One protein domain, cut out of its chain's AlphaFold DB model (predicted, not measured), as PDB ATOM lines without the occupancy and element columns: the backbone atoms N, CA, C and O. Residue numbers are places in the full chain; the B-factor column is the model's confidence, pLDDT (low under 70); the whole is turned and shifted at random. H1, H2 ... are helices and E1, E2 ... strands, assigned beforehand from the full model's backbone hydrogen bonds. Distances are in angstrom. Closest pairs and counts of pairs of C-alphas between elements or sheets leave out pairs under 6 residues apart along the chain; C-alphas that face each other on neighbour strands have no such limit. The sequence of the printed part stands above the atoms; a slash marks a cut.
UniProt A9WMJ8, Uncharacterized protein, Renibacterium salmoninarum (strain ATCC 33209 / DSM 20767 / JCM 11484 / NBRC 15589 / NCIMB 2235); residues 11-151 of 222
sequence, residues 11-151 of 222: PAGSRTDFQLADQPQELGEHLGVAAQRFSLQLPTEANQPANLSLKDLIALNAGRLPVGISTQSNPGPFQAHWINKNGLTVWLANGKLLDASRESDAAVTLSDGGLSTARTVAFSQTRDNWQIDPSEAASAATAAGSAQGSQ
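This is residues 11 to 151 of the 222 residues of an uncharacterized protein of Renibacterium salmoninarum (strain ATCC 33209 / DSM 20767 / JCM 11484 / NBRC 15589 / NCIMB 2235) (UniProt A9WMJ8). A long, twisted ribbon of two strands, E4 and E5, runs through a rod-shaped domain, with E2 and E3 widening the sheet beside one end and E6 beside the other. H2 packs over the end with E3, while the small H1 only grazes the sheet near the other end. The printed part has 141 residues with two named helices and six named strands, in the order E1 E2 E3 H1 E4 E5 E6 H2. The curled sheet runs E2 E3 E4 E5 E6, all antiparallel; the class is mixed. The whole is loose, with a radius of gyration of the C-alphas of 20.7 A and spans of 69 by 29 by 26 A.

E1, residues 15 to 19, pairs with no named strand. E2, residues 25 to 30, and E3, residues 33 to 41, form a hairpin, with N 28 and O 35 3.0 A apart. E3 neighbours E4, residues 78 to 93, with N 38 and O 90 at 2.8 A. H1, residues 54 to 60, only grazes the sheet. E4, E5, residues 96 to 111, and E6, residues 119 to 124, form a meander, each strand the antiparallel neighbour of the one before; N 85 and O 105 are 2.8 A apart, N 108 and O 121 2.8 A. E5 bends by 56 degrees at residue 99. H2, residues 134 to 151, is on the sheet at a height of 8.5 A, along the strands, at 11 degrees to E4 on the local plane; its closest C-alphas to E5 are Ala 137 and Asp 99, 5.3 A. In H1 and H2 every O i to N i+4 pair is within hydrogen-bond range.

E1 begins at C-alpha 15 (-43.223, 40.137, 43.589). E4 is 47.4 A long, E5 46.7 A and H2 25.5 A, ending at C-alpha 151 (-17.683, 55.888, 25.613).

The C-alphas of Gln 72 and Gln 151 are farthest apart, 69.8 A. The printed part has no cut. Links E3 to H1 and H1 to E4 are long. Residues 45 to 46 have pLDDT under 70.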
ATOM      1  N   PRO A  11     -46.948  35.022  37.851       70.75
ATOM      2  CA  PRO A  11     -48.303  35.067  37.297       70.75
ATOM      3  C   PRO A  11     -49.397  35.220  38.366       70.75
ATOM      4  O   PRO A  11     -50.462  35.761  38.081       70.75
ATOM      5  N   ALA A  12     -49.129  34.780  39.600       73.94
ATOM      6  CA  ALA A  12     -50.021  34.947  40.747       73.94
ATOM      7  C   ALA A  12     -49.958  36.358  41.371       73.94
ATOM      8  O   ALA A  12     -50.664  36.638  42.337       73.94
ATOM      9  N   GLY A  13     -49.115  37.250  40.835       76.75
ATOM     10  CA  GLY A  13     -48.930  38.622  41.311       76.75
ATOM     11  C   GLY A  13     -47.924  38.765  42.455       76.75
ATOM     12  O   GLY A  13     -47.753  39.866  42.975       76.75
ATOM     13  N   SER A  14     -47.240  37.686  42.848       80.31
ATOM     14  CA  SER A  14     -46.216  37.746  43.892       80.31
ATOM     15  C   SER A  14     -44.941  38.383  43.343       80.31
ATOM     16  O   SER A  14     -44.368  37.896  42.367       80.31
ATOM     17  N   ARG A  15     -44.479  39.477  43.959       86.06
ATOM     18  CA  ARG A  15     -43.223  40.137  43.589       86.06
ATOM     19  C   ARG A  15     -42.085  39.647  44.474       86.06
ATOM     20  O   ARG A  15     -42.151  39.753  45.693       86.06
ATOM     21  N   THR A  16     -41.028  39.155  43.842       84.81
ATOM     22  CA  THR A  16     -39.767  38.786  44.485       84.81
ATOM     23  C   THR A  16     -38.662  39.679  43.952       84.81
ATOM     24  O   THR A  16     -38.439  39.751  42.743       84.81
ATOM     25  N   ASP A  17     -37.965  40.350  44.858       89.12
ATOM     26  CA  ASP A  17     -36.853  41.226  44.522       89.12
ATOM     27  C   ASP A  17     -35.528  40.519  44.826       89.12
ATOM     28  O   ASP A  17     -35.280  40.078  45.948       89.12
ATOM     29  N   PHE A  18     -34.667  40.423  43.819       85.56
ATOM     30  CA  PHE A  18     -33.334  39.846  43.920       85.56
ATOM     31  C   PHE A  18     -32.292  40.955  43.886       85.56
ATOM     32  O   PHE A  18     -32.201  41.709  42.915       85.56
ATOM     33  N   GLN A  19     -31.466  41.042  44.922       87.88
ATOM     34  CA  GLN A  19     -30.290  41.901  44.882       87.88
ATOM     35  C   GLN A  19     -29.212  41.218  44.048       87.88
ATOM     36  O   GLN A  19     -28.627  40.222  44.468       87.88
ATOM     37  N   LEU A  20     -28.934  41.755  42.859       83.56
ATOM     38  CA  LEU A  20     -27.934  41.197  41.941       83.56
ATOM     39  C   LEU A  20     -26.528  41.201  42.555       83.56
ATOM     40  O   LEU A  20     -25.709  40.364  42.201       83.56
ATOM     41  N   ALA A  21     -26.255  42.121  43.486       82.69
ATOM     42  CA  ALA A  21     -24.983  42.189  44.203       82.69
ATOM     43  C   ALA A  21     -24.717  40.958  45.089       82.69
ATOM     44  O   ALA A  21     -23.557  40.636  45.330       82.69
ATOM     45  N   ASP A  22     -25.775  40.275  45.531       84.81
ATOM     46  CA  ASP A  22     -25.691  39.111  46.419       84.81
ATOM     47  C   ASP A  22     -25.726  37.787  45.639       84.81
ATOM     48  O   ASP A  22     -25.620  36.711  46.226       84.81
ATOM     49  N   GLN A  23     -25.907  37.851  44.317       86.50
ATOM     50  CA  GLN A  23     -25.967  36.673  43.459       86.50
ATOM     51  C   GLN A  23     -24.593  36.354  42.860       86.50
ATOM     52  O   GLN A  23     -23.816  37.270  42.570       86.50
ATOM     53  N   PRO A  24     -24.293  35.066  42.615       85.81
ATOM     54  CA  PRO A  24     -23.126  34.683  41.836       85.81
ATOM     55  C   PRO A  24     -23.178  35.354  40.463       85.81
ATOM     56  O   PRO A  24     -24.179  35.256  39.749       85.81
ATOM     57  N   GLN A  25     -22.092  36.037  40.111       90.62
ATOM     58  CA  GLN A  25     -21.919  36.666  38.808       90.62
ATOM     59  C   GLN A  25     -20.788  35.976  38.056       90.62
ATOM     60  O   GLN A  25     -19.702  35.768  38.601       90.62
ATOM     61  N   GLU A  26     -21.029  35.675  36.789       93.69
ATOM     62  CA  GLU A  26     -19.999  35.197  35.873       93.69
ATOM     63  C   GLU A  26     -19.754  36.275  34.820       93.69
ATOM     64  O   GLU A  26     -20.680  36.745  34.158       93.69
ATOM     65  N   LEU A  27     -18.501  36.712  34.692       93.94
ATOM     66  CA  LEU A  27     -18.104  37.620  33.622       93.94
ATOM     67  C   LEU A  27     -17.856  36.807  32.357       93.94
ATOM     68  O   LEU A  27     -17.166  35.789  32.395       93.94
ATOM     69  N   GLY A  28     -18.379  37.283  31.238       92.56
ATOM     70  CA  GLY A  28     -18.191  36.631  29.956       92.56
ATOM     71  C   GLY A  28     -18.597  37.523  28.801       92.56
ATOM     72  O   GLY A  28     -18.709  38.742  28.925       92.56
ATOM     73  N   GLU A  29     -18.819  36.888  27.665       93.69
ATOM     74  CA  GLU A  29     -19.331  37.528  26.467       93.69
ATOM     75  C   GLU A  29     -20.690  36.917  26.142       93.69
ATOM     76  O   GLU A  29     -20.862  35.701  26.220       93.69
ATOM     77  N   HIS A  30     -21.654  37.761  25.785       95.25
ATOM     78  CA  HIS A  30     -22.949  37.326  25.279       95.25
ATOM     79  C   HIS A  30     -23.299  38.168  24.064       95.25
ATOM     80  O   HIS A  30     -23.242  39.397  24.121       95.25
ATOM     81  N   LEU A  31     -23.624  37.506  22.953       94.31
ATOM     82  CA  LEU A  31     -23.967  38.162  21.685       94.31
ATOM     83  C   LEU A  31     -22.905  39.169  21.191       94.31
ATOM     84  O   LEU A  31     -23.248  40.225  20.664       94.31
ATOM     85  N   GLY A  32     -21.614  38.866  21.365       93.69
ATOM     86  CA  GLY A  32     -20.529  39.741  20.899       93.69
ATOM     87  C   GLY A  32     -20.149  40.875  21.860       93.69
ATOM     88  O   GLY A  32     -19.328  41.723  21.515       93.69
ATOM     89  N   VAL A  33     -20.784  40.954  23.037       94.25
ATOM     90  CA  VAL A  33     -20.619  42.061  23.989       94.25
ATOM     91  C   VAL A  33     -20.205  41.526  25.355       94.25
ATOM     92  O   VAL A  33     -20.750  40.537  25.843       94.25
ATOM     93  N   ALA A  34     -19.261  42.213  26.006       94.69
ATOM     94  CA  ALA A  34     -18.881  41.914  27.383       94.69
ATOM     95  C   ALA A  34     -20.099  42.058  28.315       94.69
ATOM     96  O   ALA A  34     -20.709  43.128  28.411       94.69
ATOM     97  N   ALA A  35     -20.440  40.977  29.011       95.19
ATOM     98  CA  ALA A  35     -21.655  40.864  29.798       95.19
ATOM     99  C   ALA A  35     -21.417  40.132  31.126       95.19
ATOM    100  O   ALA A  35     -20.441  39.407  31.321       95.19
ATOM    101  N   GLN A  36     -22.339  40.350  32.059       95.12
ATOM    102  CA  GLN A  36     -22.414  39.674  33.347       95.12
ATOM    103  C   GLN A  36     -23.594  38.712  33.309       95.12
ATOM    104  O   GLN A  36     -24.721  39.148  33.055       95.12
ATOM    105  N   ARG A  37     -23.345  37.430  33.567       95.62
ATOM    106  CA  ARG A  37     -24.382  36.415  33.720       95.62
ATOM    107  C   ARG A  37     -24.761  36.280  35.184       95.62
ATOM    108  O   ARG A  37     -23.890  36.118  36.037       95.62
ATOM    109  N   PHE A  38     -26.059  36.273  35.442       94.81
ATOM    110  CA  PHE A  38     -26.643  35.937  36.732       94.81
ATOM    111  C   PHE A  38     -27.563  34.735  36.559       94.81
ATOM    112  O   PHE A  38     -28.408  34.727  35.662       94.81
ATOM    113  N   SER A  39     -27.409  33.744  37.431       93.75
ATOM    114  CA  SER A  39     -28.270  32.561  37.494       93.75
ATOM    115  C   SER A  39     -29.020  32.596  38.818       93.75
ATOM    116  O   SER A  39     -28.413  32.450  39.877       93.75
ATOM    117  N   LEU A  40     -30.328  32.835  38.762       91.38
ATOM    118  CA  LEU A  40     -31.181  32.992  39.934       91.38
ATOM    119  C   LEU A  40     -32.125  31.800  40.070       91.38
ATOM    120  O   LEU A  40     -32.719  31.349  39.090       91.38
ATOM    121  N   GLN A  41     -32.308  31.337  41.304       90.12
ATOM    122  CA  GLN A  41     -33.347  30.371  41.633       90.12
ATOM    123  C   GLN A  41     -34.611  31.125  42.049       90.12
ATOM    124  O   GLN A  41     -34.605  31.873  43.029       90.12
ATOM    125  N   LEU A  42     -35.701  30.931  41.312       87.19
ATOM    126  CA  LEU A  42     -36.979  31.555  41.635       87.19
ATOM    127  C   LEU A  42     -37.719  30.744  42.710       87.19
ATOM    128  O   LEU A  42     -37.634  29.508  42.721       87.19
ATOM    129  N   PRO A  43     -38.477  31.410  43.600       81.69
ATOM    130  CA  PRO A  43     -39.305  30.716  44.572       81.69
ATOM    131  C   PRO A  43     -40.340  29.824  43.878       81.69
ATOM    132  O   PRO A  43     -40.789  30.074  42.757       81.69
ATOM    133  N   THR A  44     -40.701  28.741  44.561       76.75
ATOM    134  CA  THR A  44     -41.769  27.845  44.119       76.75
ATOM    135  C   THR A  44     -43.110  28.382  44.603       76.75
ATOM    136  O   THR A  44     -43.271  28.674  45.784       76.75
ATOM    137  N   GLU A  45     -44.076  28.491  43.696       69.12
ATOM    138  CA  GLU A  45     -45.455  28.857  44.023       69.12
ATOM    139  C   GLU A  45     -46.138  27.707  44.790       69.12
ATOM    140  O   GLU A  45     -46.107  26.555  44.357       69.12
ATOM    141  N   ALA A  46     -46.778  28.010  45.922       63.69
ATOM    142  CA  ALA A  46     -47.363  27.010  46.827       63.69
ATOM    143  C   ALA A  46     -48.697  26.398  46.341       63.69
ATOM    144  O   ALA A  46     -49.296  25.586  47.041       63.69
ATOM    145  N   ASN A  47     -49.181  26.762  45.151       70.00
ATOM    146  CA  ASN A  47     -50.537  26.444  44.683       70.00
ATOM    147  C   ASN A  47     -50.680  25.072  43.999       70.00
ATOM    148  O   ASN A  47     -51.568  24.882  43.169       70.00
ATOM    149  N   GLN A  48     -49.817  24.106  44.316       84.69
ATOM    150  CA  GLN A  48     -49.878  22.782  43.698       84.69
ATOM    151  C   GLN A  48     -50.742  21.830  44.532       84.69
ATOM    152  O   GLN A  48     -50.587  21.764  45.752       84.69
ATOM    153  N   PRO A  49     -51.680  21.099  43.902       90.44
ATOM    154  CA  PRO A  49     -52.629  20.278  44.636       90.44
ATOM    155  C   PRO A  49     -51.924  19.076  45.271       90.44
ATOM    156  O   PRO A  49     -51.156  18.373  44.614       90.44
ATOM    157  N   ALA A  50     -52.237  18.815  46.541       92.31
ATOM    158  CA  ALA A  50     -51.729  17.657  47.281       92.31
ATOM    159  C   ALA A  50     -52.367  16.329  46.837       92.31
ATOM    160  O   ALA A  50     -51.845  15.266  47.152       92.31
ATOM    161  N   ASN A  51     -53.489  16.381  46.110       93.62
ATOM    162  CA  ASN A  51     -54.148  15.215  45.532       93.62
ATOM    163  C   ASN A  51     -54.377  15.438  44.039       93.62
ATOM    164  O   ASN A  51     -54.888  16.484  43.643       93.62
ATOM    165  N   LEU A  52     -54.040  14.443  43.225       93.19
ATOM    166  CA  LEU A  52     -54.239  14.463  41.780       93.19
ATOM    167  C   LEU A  52     -55.188  13.348  41.367       93.19
ATOM    168  O   LEU A  52     -55.004  12.184  41.727       93.19
ATOM    169  N   SER A  53     -56.200  13.686  40.574       94.06
ATOM    170  CA  SER A  53     -56.995  12.676  39.888       94.06
ATOM    171  C   SER A  53     -56.257  12.152  38.654       94.06
ATOM    172  O   SER A  53     -55.330  12.773  38.128       94.06
ATOM    173  N   LEU A  54     -56.719  11.019  38.127       91.75
ATOM    174  CA  LEU A  54     -56.242  10.491  36.850       91.75
ATOM    175  C   LEU A  54     -56.405  11.514  35.707       91.75
ATOM    176  O   LEU A  54     -55.540  11.626  34.838       91.75
ATOM    177  N   LYS A  55     -57.498  12.286  35.726       91.50
ATOM    178  CA  LYS A  55     -57.768  13.338  34.741       91.50
ATOM    179  C   LYS A  55     -56.738  14.465  34.833       91.50
ATOM    180  O   LYS A  55     -56.280  14.935  33.794       91.50
ATOM    181  N   ASP A  56     -56.347  14.852  36.045       91.69
ATOM    182  CA  ASP A  56     -55.347  15.904  36.261       91.69
ATOM    183  C   ASP A  56     -53.970  15.459  35.764       91.69
ATOM    184  O   ASP A  56     -53.291  16.216  35.077       91.69
ATOM    185  N   LEU A  57     -53.588  14.200  36.011       90.25
ATOM    186  CA  LEU A  57     -52.336  13.635  35.496       90.25
ATOM    187  C   LEU A  57     -52.284  13.612  33.968       90.25
ATOM    188  O   LEU A  57     -51.264  13.968  33.378       90.25
ATOM    189  N   ILE A  58     -53.383  13.218  33.322       90.25
ATOM    190  CA  ILE A  58     -53.491  13.236  31.860       90.25
ATOM    191  C   ILE A  58     -53.382  14.676  31.345       90.25
ATOM    192  O   ILE A  58     -52.667  14.921  30.375       90.25
ATOM    193  N   ALA A  59     -54.049  15.637  31.989       89.31
ATOM    194  CA  ALA A  59     -53.992  17.043  31.597       89.31
ATOM    195  C   ALA A  59     -52.581  17.642  31.749       89.31
ATOM    196  O   ALA A  59     -52.122  18.349  30.851       89.31
ATOM    197  N   LEU A  60     -51.881  17.326  32.843       87.94
ATOM    198  CA  LEU A  60     -50.504  17.762  33.106       87.94
ATOM    199  C   LEU A  60     -49.501  17.162  32.116       87.94
ATOM    200  O   LEU A  60     -48.567  17.839  31.696       87.94
ATOM    201  N   ASN A  61     -49.711  15.916  31.695       88.88
ATOM    202  CA  ASN A  61     -48.827  15.205  30.772       88.88
ATOM    203  C   ASN A  61     -49.306  15.282  29.308       88.88
ATOM    204  O   ASN A  61     -49.253  14.302  28.560       88.88
ATOM    205  N   ALA A  62     -49.825  16.446  28.903       86.44
ATOM    206  CA  ALA A  62     -50.230  16.757  27.527       86.44
ATOM    207  C   ALA A  62     -51.179  15.720  26.881       86.44
ATOM    208  O   ALA A  62     -51.071  15.398  25.697       86.44
ATOM    209  N   GLY A  63     -52.110  15.174  27.664       88.44
ATOM    210  CA  GLY A  63     -53.104  14.203  27.208       88.44
ATOM    211  C   GLY A  63     -52.643  12.743  27.242       88.44
ATOM    212  O   GLY A  63     -53.390  11.869  26.803       88.44
ATOM    213  N   ARG A  64     -51.443  12.446  27.753       88.88
ATOM    214  CA  ARG A  64     -50.894  11.082  27.816       88.88
ATOM    215  C   ARG A  64     -50.845  10.571  29.248       88.88
ATOM    216  O   ARG A  64     -50.448  11.285  30.162       88.88
ATOM    217  N   LEU A  65     -51.184   9.303  29.452       90.44
ATOM    218  CA  LEU A  65     -51.005   8.676  30.759       90.44
ATOM    219  C   LEU A  65     -49.515   8.346  30.976       90.44
ATOM    220  O   LEU A  65     -48.897   7.787  30.065       90.44
ATOM    221  N   PRO A  66     -48.917   8.687  32.134       89.38
ATOM    222  CA  PRO A  66     -47.537   8.325  32.427       89.38
ATOM    223  C   PRO A  66     -47.324   6.810  32.375       89.38
ATOM    224  O   PRO A  66     -48.183   6.023  32.782       89.38
ATOM    225  N   VAL A  67     -46.154   6.401  31.890       88.75
ATOM    226  CA  VAL A  67     -45.786   4.984  31.810       88.75
ATOM    227  C   VAL A  67     -45.813   4.366  33.210       88.75
ATOM    228  O   VAL A  67     -45.314   4.947  34.170       88.75
ATOM    229  N   GLY A  68     -46.401   3.174  33.328       86.25
ATOM    230  CA  GLY A  68     -46.511   2.457  34.602       86.25
ATOM    231  C   GLY A  68     -47.721   2.842  35.458       86.25
ATOM    232  O   GLY A  68     -47.891   2.263  36.528       86.25
ATOM    233  N   ILE A  69     -48.573   3.757  34.985       88.88
ATOM    234  CA  ILE A  69     -49.899   4.019  35.553       88.88
ATOM    235  C   ILE A  69     -50.941   3.440  34.591       88.88
ATOM    236  O   ILE A  69     -50.895   3.684  33.389       88.88
ATOM    237  N   SER A  70     -51.878   2.653  35.115       89.31
ATOM    238  CA  SER A  70     -53.009   2.091  34.364       89.31
ATOM    239  C   SER A  70     -54.328   2.519  34.994       89.31
ATOM    240  O   SER A  70     -54.456   2.523  36.216       89.31
ATOM    241  N   THR A  71     -55.325   2.829  34.170       88.50
ATOM    242  CA  THR A  71     -56.645   3.274  34.643       88.50
ATOM    243  C   THR A  71     -57.410   2.174  35.386       88.50
ATOM    244  O   THR A  71     -58.170   2.471  36.299       88.50
ATOM    245  N   GLN A  72     -57.181   0.906  35.023       88.62
ATOM    246  CA  GLN A  72     -57.850  -0.250  35.626       88.62
ATOM    247  C   GLN A  72     -57.276  -0.621  37.000       88.62
ATOM    248  O   GLN A  72     -58.025  -1.035  37.879       88.62
ATOM    249  N   SER A  73     -55.956  -0.512  37.183       89.25
ATOM    250  CA  SER A  73     -55.289  -0.904  38.435       89.25
ATOM    251  C   SER A  73     -55.037   0.280  39.368       89.25
ATOM    252  O   SER A  73     -54.881   0.079  40.565       89.25
ATOM    253  N   ASN A  74     -55.005   1.504  38.830       91.62
ATOM    254  CA  ASN A  74     -54.677   2.724  39.564       91.62
ATOM    255  C   ASN A  74     -55.777   3.779  39.326       91.62
ATOM    256  O   ASN A  74     -55.588   4.703  38.530       91.62
ATOM    257  N   PRO A  75     -56.960   3.623  39.949       90.06
ATOM    258  CA  PRO A  75     -58.090   4.523  39.720       90.06
ATOM    259  C   PRO A  75     -57.899   5.925  40.330       90.06
ATOM    260  O   PRO A  75     -58.605   6.857  39.939       90.06
ATOM    261  N   GLY A  76     -56.943   6.105  41.250       90.50
ATOM    262  CA  GLY A  76     -56.762   7.353  41.994       90.50
ATOM    263  C   GLY A  76     -57.854   7.590  43.059       90.50
ATOM    264  O   GLY A  76     -58.696   6.718  43.282       90.50
ATOM    265  N   PRO A  77     -57.864   8.761  43.727       93.12
ATOM    266  CA  PRO A  77     -56.897   9.854  43.606       93.12
ATOM    267  C   PRO A  77     -55.515   9.484  44.163       93.12
ATOM    268  O   PRO A  77     -55.388   8.609  45.016       93.12
ATOM    269  N   PHE A  78     -54.485  10.150  43.651       94.75
ATOM    270  CA  PHE A  78     -53.093   9.977  44.058       94.75
ATOM    271  C   PHE A  78     -52.691  11.092  45.013       94.75
ATOM    272  O   PHE A  78     -52.975  12.259  44.732       94.75
ATOM    273  N   GLN A  79     -51.977  10.757  46.086       95.38
ATOM    274  CA  GLN A  79     -51.265  11.765  46.866       95.38
ATOM    275  C   GLN A  79     -50.077  12.272  46.046       95.38
ATOM    276  O   GLN A  79     -49.371  11.479  45.422       95.38
ATOM    277  N   ALA A  80     -49.880  13.585  46.018       94.50
ATOM    278  CA  ALA A  80     -48.927  14.257  45.150       94.50
ATOM    279  C   ALA A  80     -47.908  15.059  45.964       94.50
ATOM    280  O   ALA A  80     -48.249  16.014  46.664       94.50
ATOM    281  N   HIS A  81     -46.637  14.696  45.817       93.62
ATOM    282  CA  HIS A  81     -45.506  15.422  46.381       93.62
ATOM    283  C   HIS A  81     -44.706  16.080  45.267       93.62
ATOM    284  O   HIS A  81     -44.088  15.402  44.448       93.62
ATOM    285  N   TRP A  82     -44.721  17.406  45.242       91.81
ATOM    286  CA  TRP A  82     -44.145  18.181  44.156       91.81
ATOM    287  C   TRP A  82     -42.731  18.672  44.451       91.81
ATOM    288  O   TRP A  82     -42.412  19.090  45.563       91.81
ATOM    289  N   ILE A  83     -41.899  18.672  43.414       90.44
ATOM    290  CA  ILE A  83     -40.568  19.269  43.387       90.44
ATOM    291  C   ILE A  83     -40.519  20.170  42.157       90.44
ATOM    292  O   ILE A  83     -40.662  19.689  41.037       90.44
ATOM    293  N   ASN A  84     -40.288  21.465  42.361       88.81
ATOM    294  CA  ASN A  84     -40.194  22.440  41.278       88.81
ATOM    295  C   ASN A  84     -38.777  22.994  41.181       88.81
ATOM    296  O   ASN A  84     -38.124  23.260  42.193       88.81
ATOM    297  N   LYS A  85     -38.314  23.188  39.952       89.12
ATOM    298  CA  LYS A  85     -37.042  23.820  39.628       89.12
ATOM    299  C   LYS A  85     -37.330  24.982  38.694       89.12
ATOM    300  O   LYS A  85     -37.651  24.775  37.535       89.12
ATOM    301  N   ASN A  86     -37.212  26.192  39.227       89.88
ATOM    302  CA  ASN A  86     -37.413  27.426  38.481       89.88
ATOM    303  C   ASN A  86     -36.093  28.197  38.421       89.88
ATOM    304  O   ASN A  86     -35.655  28.741  39.435       89.88
ATOM    305  N   GLY A  87     -35.474  28.235  37.248       91.50
ATOM    306  CA  GLY A  87     -34.260  28.996  36.975       91.50
ATOM    307  C   GLY A  87     -34.559  30.250  36.159       91.50
ATOM    308  O   GLY A  87     -35.396  30.235  35.259       91.50
ATOM    309  N   LEU A  88     -33.858  31.336  36.467       93.06
ATOM    310  CA  LEU A  88     -33.831  32.558  35.670       93.06
ATOM    311  C   LEU A  88     -32.372  32.885  35.345       93.06
ATOM    312  O   LEU A  88     -31.575  33.125  36.250       93.06
ATOM    313  N   THR A  89     -32.025  32.906  34.063       95.19
ATOM    314  CA  THR A  89     -30.729  33.397  33.588       95.19
ATOM    315  C   THR A  89     -30.899  34.816  33.076       95.19
ATOM    316  O   THR A  89     -31.805  35.091  32.295       95.19
ATOM    317  N   VAL A  90     -30.022  35.721  33.502       95.25
ATOM    318  CA  VAL A  90     -30.049  37.133  33.108       95.25
ATOM    319  C   VAL A  90     -28.665  37.563  32.665       95.25
ATOM    320  O   VAL A  90     -27.684  37.335  33.371       95.25
ATOM    321  N   TRP A  91     -28.600  38.237  31.523       96.00
ATOM    322  CA  TRP A  91     -27.384  38.831  30.990       96.00
ATOM    323  C   TRP A  91     -27.471  40.347  31.066       96.00
ATOM    324  O   TRP A  91     -28.415  40.950  30.553       96.00
ATOM    325  N   LEU A  92     -26.474  40.972  31.694       94.31
ATOM    326  CA  LEU A  92     -26.365  42.425  31.781       94.31
ATOM    327  C   LEU A  92     -25.108  42.932  31.070       94.31
ATOM    328  O   LEU A  92     -24.003  42.517  31.403       94.31
ATOM    329  N   ALA A  93     -25.256  43.916  30.183       93.38
ATOM    330  CA  ALA A  93     -24.143  44.657  29.589       93.38
ATOM    331  C   ALA A  93     -24.128  46.086  30.143       93.38
ATOM    332  O   ALA A  93     -25.131  46.801  30.080       93.38
ATOM    333  N   ASN A  94     -23.012  46.509  30.747       87.31
ATOM    334  CA  ASN A  94     -22.884  47.822  31.401       87.31
ATOM    335  C   ASN A  94     -24.026  48.137  32.392       87.31
ATOM    336  O   ASN A  94     -24.418  49.287  32.590       87.31
ATOM    337  N   GLY A  95     -24.584  47.100  33.023       86.69
ATOM    338  CA  GLY A  95     -25.700  47.228  33.954       86.69
ATOM    339  C   GLY A  95     -27.083  47.408  33.349       86.69
ATOM    340  O   GLY A  95     -28.002  47.707  34.108       86.69
ATOM    341  N   LYS A  96     -27.233  47.222  32.040       89.75
ATOM    342  CA  LYS A  96     -28.523  47.168  31.352       89.75
ATOM    343  C   LYS A  96     -28.844  45.735  30.950       89.75
ATOM    344  O   LYS A  96     -27.924  44.968  30.683       89.75
ATOM    345  N   LEU A  97     -30.133  45.402  30.917       92.31
ATOM    346  CA  LEU A  97     -30.610  44.094  30.479       92.31
ATOM    347  C   LEU A  97     -30.275  43.879  29.002       92.31
ATOM    348  O   LEU A  97     -30.586  44.734  28.175       92.31
ATOM    349  N   LEU A  98     -29.614  42.762  28.716       94.88
ATOM    350  CA  LEU A  98     -29.234  42.339  27.373       94.88
ATOM    351  C   LEU A  98     -30.108  41.175  26.903       94.88
ATOM    352  O   LEU A  98     -30.651  41.218  25.807       94.88
ATOM    353  N   ASP A  99     -30.238  40.154  27.746       96.25
ATOM    354  CA  ASP A  99     -31.016  38.947  27.482       96.25
ATOM    355  C   ASP A  99     -31.500  38.359  28.818       96.25
ATOM    356  O   ASP A  99     -30.889  38.587  29.869       96.25
ATOM    357  N   ALA A 100     -32.596  37.611  28.782       94.94
ATOM    358  CA  ALA A 100     -33.095  36.843  29.907       94.94
ATOM    359  C   ALA A 100     -33.847  35.603  29.425       94.94
ATOM    360  O   ALA A 100     -34.613  35.656  28.463       94.94
ATOM    361  N   SER A 101     -33.674  34.505  30.150       95.12
ATOM    362  CA  SER A 101     -34.425  33.273  29.945       95.12
ATOM    363  C   SER A 101     -34.890  32.693  31.270       95.12
ATOM    364  O   SER A 101     -34.186  32.748  32.279       95.12
ATOM    365  N   ARG A 102     -36.091  32.122  31.264       92.81
ATOM    366  CA  ARG A 102     -36.662  31.366  32.370       92.81
ATOM    367  C   ARG A 102     -36.861  29.926  31.939       92.81
ATOM    368  O   ARG A 102     -37.456  29.657  30.897       92.81
ATOM    369  N   GLU A 103     -36.426  29.021  32.800       92.06
ATOM    370  CA  GLU A 103     -36.647  27.587  32.674       92.06
ATOM    371  C   GLU A 103     -37.371  27.092  33.927       92.06
ATOM    372  O   GLU A 103     -37.029  27.452  35.056       92.06
ATOM    373  N   SER A 104     -38.416  26.304  33.725       90.00
ATOM    374  CA  SER A 104     -39.287  25.776  34.757       90.00
ATOM    375  C   SER A 104     -39.578  24.307  34.480       90.00
ATOM    376  O   SER A 104     -40.201  23.933  33.482       90.00
ATOM    377  N   ASP A 105     -39.133  23.472  35.408       89.25
ATOM    378  CA  ASP A 105     -39.382  22.040  35.409       89.25
ATOM    379  C   ASP A 105     -40.060  21.636  36.713       89.25
ATOM    380  O   ASP A 105     -39.748  22.149  37.792       89.25
ATOM    381  N   ALA A 106     -40.962  20.665  36.626       89.88
ATOM    382  CA  ALA A 106     -41.617  20.095  37.789       89.88
ATOM    383  C   ALA A 106     -41.551  18.573  37.757       89.88
ATOM    384  O   ALA A 106     -41.698  17.942  36.715       89.88
ATOM    385  N   ALA A 107     -41.375  17.968  38.921       91.56
ATOM    386  CA  ALA A 107     -41.555  16.544  39.120       91.56
ATOM    387  C   ALA A 107     -42.569  16.324  40.237       91.56
ATOM    388  O   ALA A 107     -42.544  17.018  41.252       91.56
ATOM    389  N   VAL A 108     -43.450  15.347  40.061       92.75
ATOM    390  CA  VAL A 108     -44.382  14.910  41.098       92.75
ATOM    391  C   VAL A 108     -44.101  13.463  41.451       92.75
ATOM    392  O   VAL A 108     -43.985  12.611  40.572       92.75
ATOM    393  N   THR A 109     -44.005  13.173  42.740       95.25
ATOM    394  CA  THR A 109     -44.032  11.810  43.257       95.25
ATOM    395  C   THR A 109     -45.448  11.493  43.701       95.25
ATOM    396  O   THR A 109     -46.016  12.188  44.540       95.25
ATOM    397  N   LEU A 110     -46.007  10.452  43.098       94.94
ATOM    398  CA  LEU A 110     -47.356   9.965  43.311       94.94
ATOM    399  C   LEU A 110     -47.324   8.748  44.225       94.94
ATOM    400  O   LEU A 110     -46.547   7.818  43.986       94.94
ATOM    401  N   SER A 111     -48.197   8.731  45.221       95.25
ATOM    402  CA  SER A 111     -48.450   7.574  46.080       95.25
ATOM    403  C   SER A 111     -49.948   7.311  46.223       95.25
ATOM    404  O   SER A 111     -50.782   8.129  45.826       95.25
ATOM    405  N   ASP A 112     -50.285   6.139  46.763       94.06
ATOM    406  CA  ASP A 112     -51.655   5.637  46.903       94.06
ATOM    407  C   ASP A 112     -52.403   5.511  45.563       94.06
ATOM    408  O   ASP A 112     -51.803   5.227  44.525       94.06
ATOM    409  N   GLY A 113     -53.735   5.608  45.574       89.25
ATOM    410  CA  GLY A 113     -54.548   5.572  44.355       89.25
ATOM    411  C   GLY A 113     -54.506   4.246  43.585       89.25
ATOM    412  O   GLY A 113     -54.823   4.229  42.396       89.25
ATOM    413  N   GLY A 114     -54.103   3.151  44.243       89.94
ATOM    414  CA  GLY A 114     -53.906   1.823  43.645       89.94
ATOM    415  C   GLY A 114     -52.454   1.494  43.275       89.94
ATOM    416  O   GLY A 114     -52.174   0.373  42.854       89.94
ATOM    417  N   LEU A 115     -51.515   2.426  43.479       91.38
ATOM    418  CA  LEU A 115     -50.091   2.186  43.254       91.38
ATOM    419  C   LEU A 115     -49.505   1.293  44.357       91.38
ATOM    420  O   LEU A 115     -49.562   1.624  45.538       91.38
ATOM    421  N   SER A 116     -48.856   0.193  43.969       90.81
ATOM    422  CA  SER A 116     -48.105  -0.664  44.902       90.81
ATOM    423  C   SER A 116     -46.787  -0.039  45.373       90.81
ATOM    424  O   SER A 116     -46.237  -0.435  46.396       90.81
ATOM    425  N   THR A 117     -46.260   0.918  44.607       92.00
ATOM    426  CA  THR A 117     -45.012   1.650  44.862       92.00
ATOM    427  C   THR A 117     -45.157   3.079  44.361       92.00
ATOM    428  O   THR A 117     -45.815   3.309  43.344       92.00
ATOM    429  N   ALA A 118     -44.525   4.031  45.049       94.06
ATOM    430  CA  ALA A 118     -44.550   5.425  44.626       94.06
ATOM    431  C   ALA A 118     -43.939   5.601  43.223       94.06
ATOM    432  O   ALA A 118     -42.990   4.904  42.845       94.06
ATOM    433  N   ARG A 119     -44.486   6.534  42.439       92.81
ATOM    434  CA  ARG A 119     -44.058   6.812  41.061       92.81
ATOM    435  C   ARG A 119     -43.725   8.280  40.889       92.81
ATOM    436  O   ARG A 119     -44.564   9.130  41.156       92.81
ATOM    437  N   THR A 120     -42.535   8.576  40.385       93.50
ATOM    438  CA  THR A 120     -42.143   9.947  40.050       93.50
ATOM    439  C   THR A 120     -42.370  10.208  38.569       93.50
ATOM    440  O   THR A 120     -41.907   9.444  37.723       93.50
ATOM    441  N   VAL A 121     -43.075  11.292  38.258       90.69
ATOM    442  CA  VAL A 121     -43.343  11.758  36.896       90.69
ATOM    443  C   VAL A 121     -42.775  13.163  36.752       90.69
ATOM    444  O   VAL A 121     -43.045  14.025  37.584       90.69
ATOM    445  N   ALA A 122     -41.977  13.386  35.710       89.81
ATOM    446  CA  ALA A 122     -41.455  14.702  35.365       89.81
ATOM    447  C   ALA A 122     -42.328  15.351  34.285       89.81
ATOM    448  O   ALA A 122     -42.736  14.689  33.330       89.81
ATOM    449  N   PHE A 123     -42.572  16.648  34.428       84.25
ATOM    450  CA  PHE A 123     -43.283  17.482  33.472       84.25
ATOM    451  C   PHE A 123     -42.428  18.707  33.162       84.25
ATOM    452  O   PHE A 123     -41.938  19.382  34.069       84.25
ATOM    453  N   SER A 124     -42.289  19.019  31.877       76.56
ATOM    454  CA  SER A 124     -41.732  20.305  31.470       76.56
ATOM    455  C   SER A 124     -42.851  21.342  31.479       76.56
ATOM    456  O   SER A 124     -43.878  21.148  30.819       76.56
ATOM    457  N   GLN A 125     -42.682  22.434  32.229       76.75
ATOM    458  CA  GLN A 125     -43.660  23.521  32.274       76.75
ATOM    459  C   GLN A 125     -43.406  24.486  31.115       76.75
ATOM    460  O   GLN A 125     -43.082  25.654  31.297       76.75
ATOM    461  N   THR A 126     -43.580  24.004  29.884       73.94
ATOM    462  CA  THR A 126     -43.259  24.767  28.665       73.94
ATOM    463  C   THR A 126     -43.983  26.109  28.556       73.94
ATOM    464  O   THR A 126     -43.481  27.000  27.886       73.94
ATOM    465  N   ARG A 127     -45.135  26.284  29.221       75.19
ATOM    466  CA  ARG A 127     -45.837  27.579  29.292       75.19
ATOM    467  C   ARG A 127     -45.128  28.618  30.160       75.19
ATOM    468  O   ARG A 127     -45.308  29.807  29.930       75.19
ATOM    469  N   ASP A 128     -44.380  28.175  31.163       81.94
ATOM    470  CA  ASP A 128     -43.609  29.033  32.062       81.94
ATOM    471  C   ASP A 128     -42.189  29.289  31.548       81.94
ATOM    472  O   ASP A 128     -41.532  30.226  32.015       81.94
ATOM    473  N   ASN A 129     -41.748  28.488  30.573       89.50
ATOM    474  CA  ASN A 129     -40.488  28.659  29.869       89.50
ATOM    475  C   ASN A 129     -40.620  29.790  28.857       89.50
ATOM    476  O   ASN A 129     -41.447  29.744  27.946       89.50
ATOM    477  N   TRP A 130     -39.777  30.801  29.003       92.25
ATOM    478  CA  TRP A 130     -39.715  31.914  28.072       92.25
ATOM    479  C   TRP A 130     -38.280  32.398  27.942       92.25
ATOM    480  O   TRP A 130     -37.458  32.228  28.838       92.25
ATOM    481  N   GLN A 131     -37.992  33.035  26.820       94.88
ATOM    482  CA  GLN A 131     -36.760  33.770  26.601       94.88
ATOM    483  C   GLN A 131     -37.118  35.073  25.894       94.88
ATOM    484  O   GLN A 131     -38.132  35.133  25.195       94.88
ATOM    485  N   ILE A 132     -36.317  36.117  26.106       95.12
ATOM    486  CA  ILE A 132     -36.393  37.328  25.287       95.12
ATOM    487  C   ILE A 132     -36.222  36.937  23.814       95.12
ATOM    488  O   ILE A 132     -35.451  36.035  23.483       95.12
ATOM    489  N   ASP A 133     -36.963  37.596  22.924       96.38
ATOM    490  CA  ASP A 133     -36.853  37.313  21.499       96.38
ATOM    491  C   ASP A 133     -35.388  37.502  21.039       96.38
ATOM    492  O   ASP A 133     -34.780  38.538  21.335       96.38
ATOM    493  N   PRO A 134     -34.788  36.538  20.314       94.44
ATOM    494  CA  PRO A 134     -33.389  36.635  19.905       94.44
ATOM    495  C   PRO A 134     -33.065  37.900  19.098       94.44
ATOM    496  O   PRO A 134     -31.944  38.404  19.170       94.44
ATOM    497  N   SER A 135     -34.028  38.435  18.340       96.06
ATOM    498  CA  SER A 135     -33.861  39.678  17.583       96.06
ATOM    499  C   SER A 135     -33.842  40.913  18.487       96.06
ATOM    500  O   SER A 135     -33.046  41.827  18.256       96.06
ATOM    501  N   GLU A 136     -34.639  40.924  19.559       95.25
ATOM    502  CA  GLU A 136     -34.601  41.971  20.583       95.25
ATOM    503  C   GLU A 136     -33.278  41.932  21.349       95.25
ATOM    504  O   GLU A 136     -32.627  42.970  21.498       95.25
ATOM    505  N   ALA A 137     -32.829  40.740  21.752       96.19
ATOM    506  CA  ALA A 137     -31.549  40.555  22.430       96.19
ATOM    507  C   ALA A 137     -30.366  40.993  21.542       96.19
ATOM    508  O   ALA A 137     -29.465  41.700  21.999       96.19
ATOM    509  N   ALA A 138     -30.385  40.661  20.245       95.69
ATOM    510  CA  ALA A 138     -29.366  41.100  19.286       95.69
ATOM    511  C   ALA A 138     -29.383  42.622  19.046       95.69
ATOM    512  O   ALA A 138     -28.330  43.258  18.921       95.69
ATOM    513  N   SER A 139     -30.570  43.231  19.011       95.25
ATOM    514  CA  SER A 139     -30.718  44.686  18.903       95.25
ATOM    515  C   SER A 139     -30.172  45.388  20.155       95.25
ATOM    516  O   SER A 139     -29.388  46.338  20.052       95.25
ATOM    517  N   ALA A 140     -30.475  44.857  21.345       95.25
ATOM    518  CA  ALA A 140     -29.907  45.317  22.609       95.25
ATOM    519  C   ALA A 140     -28.376  45.153  22.654       95.25
ATOM    520  O   ALA A 140     -27.683  46.062  23.116       95.25
ATOM    521  N   ALA A 141     -27.833  44.057  22.110       95.81
ATOM    522  CA  ALA A 141     -26.391  43.832  21.988       95.81
ATOM    523  C   ALA A 141     -25.730  44.884  21.093       95.81
ATOM    524  O   ALA A 141     -24.752  45.521  21.483       95.81
ATOM    525  N   THR A 142     -26.315  45.149  19.927       95.75
ATOM    526  CA  THR A 142     -25.825  46.171  18.989       95.75
ATOM    527  C   THR A 142     -25.838  47.565  19.631       95.75
ATOM    528  O   THR A 142     -24.868  48.329  19.534       95.75
ATOM    529  N   ALA A 143     -26.910  47.900  20.354       94.31
ATOM    530  CA  ALA A 143     -27.011  49.148  21.106       94.31
ATOM    531  C   ALA A 143     -25.977  49.234  22.247       94.31
ATOM    532  O   ALA A 143     -25.376  50.287  22.467       94.31
ATOM    533  N   ALA A 144     -25.727  48.134  22.960       94.38
ATOM    534  CA  ALA A 144     -24.714  48.076  24.010       94.38
ATOM    535  C   ALA A 144     -23.289  48.238  23.451       94.38
ATOM    536  O   ALA A 144     -22.515  49.036  23.987       94.38
ATOM    537  N   GLY A 145     -22.962  47.555  22.351       92.88
ATOM    538  CA  GLY A 145     -21.665  47.658  21.680       92.88
ATOM    539  C   GLY A 145     -21.388  49.066  21.145       92.88
ATOM    540  O   GLY A 145     -20.327  49.637  21.400       92.88
ATOM    541  N   SER A 146     -22.364  49.688  20.477       93.19
ATOM    542  CA  SER A 146     -22.238  51.072  19.988       93.19
ATOM    543  C   SER A 146     -22.098  52.099  21.120       93.19
ATOM    544  O   SER A 146     -21.302  53.041  21.017       93.19
ATOM    545  N   ALA A 147     -22.802  51.901  22.239       91.62
ATOM    546  CA  ALA A 147     -22.637  52.723  23.433       91.62
ATOM    547  C   ALA A 147     -21.228  52.586  24.036       91.62
ATOM    548  O   ALA A 147     -20.638  53.596  24.425       91.62
ATOM    549  N   GLN A 148     -20.670  51.372  24.074       89.25
ATOM    550  CA  GLN A 148     -19.306  51.128  24.546       89.25
ATOM    551  C   GLN A 148     -18.271  51.821  23.651       89.25
ATOM    552  O   GLN A 148     -17.400  52.526  24.166       89.25
ATOM    553  N   GLY A 149     -18.408  51.710  22.326       90.75
ATOM    554  CA  GLY A 149     -17.549  52.429  21.379       90.75
ATOM    555  C   GLY A 149     -17.615  53.946  21.578       90.75
ATOM    556  O   GLY A 149     -16.588  54.610  21.702       90.75
ATOM    557  N   SER A 150     -18.824  54.491  21.751       92.88
ATOM    558  CA  SER A 150     -19.030  55.926  22.001       92.88
ATOM    559  C   SER A 150     -18.409  56.413  23.318       92.88
ATOM    560  O   SER A 150     -18.036  57.583  23.439       92.88
ATOM    561  N   GLN A 151     -18.340  55.560  24.343       90.69
ATOM    562  CA  GLN A 151     -17.683  55.888  25.613       90.69
ATOM    563  C   GLN A 151     -16.161  55.908  25.468       90.69
ATOM    564  O   GLN A 151     -15.520  56.839  25.955       90.69
TER     565      GLN A 151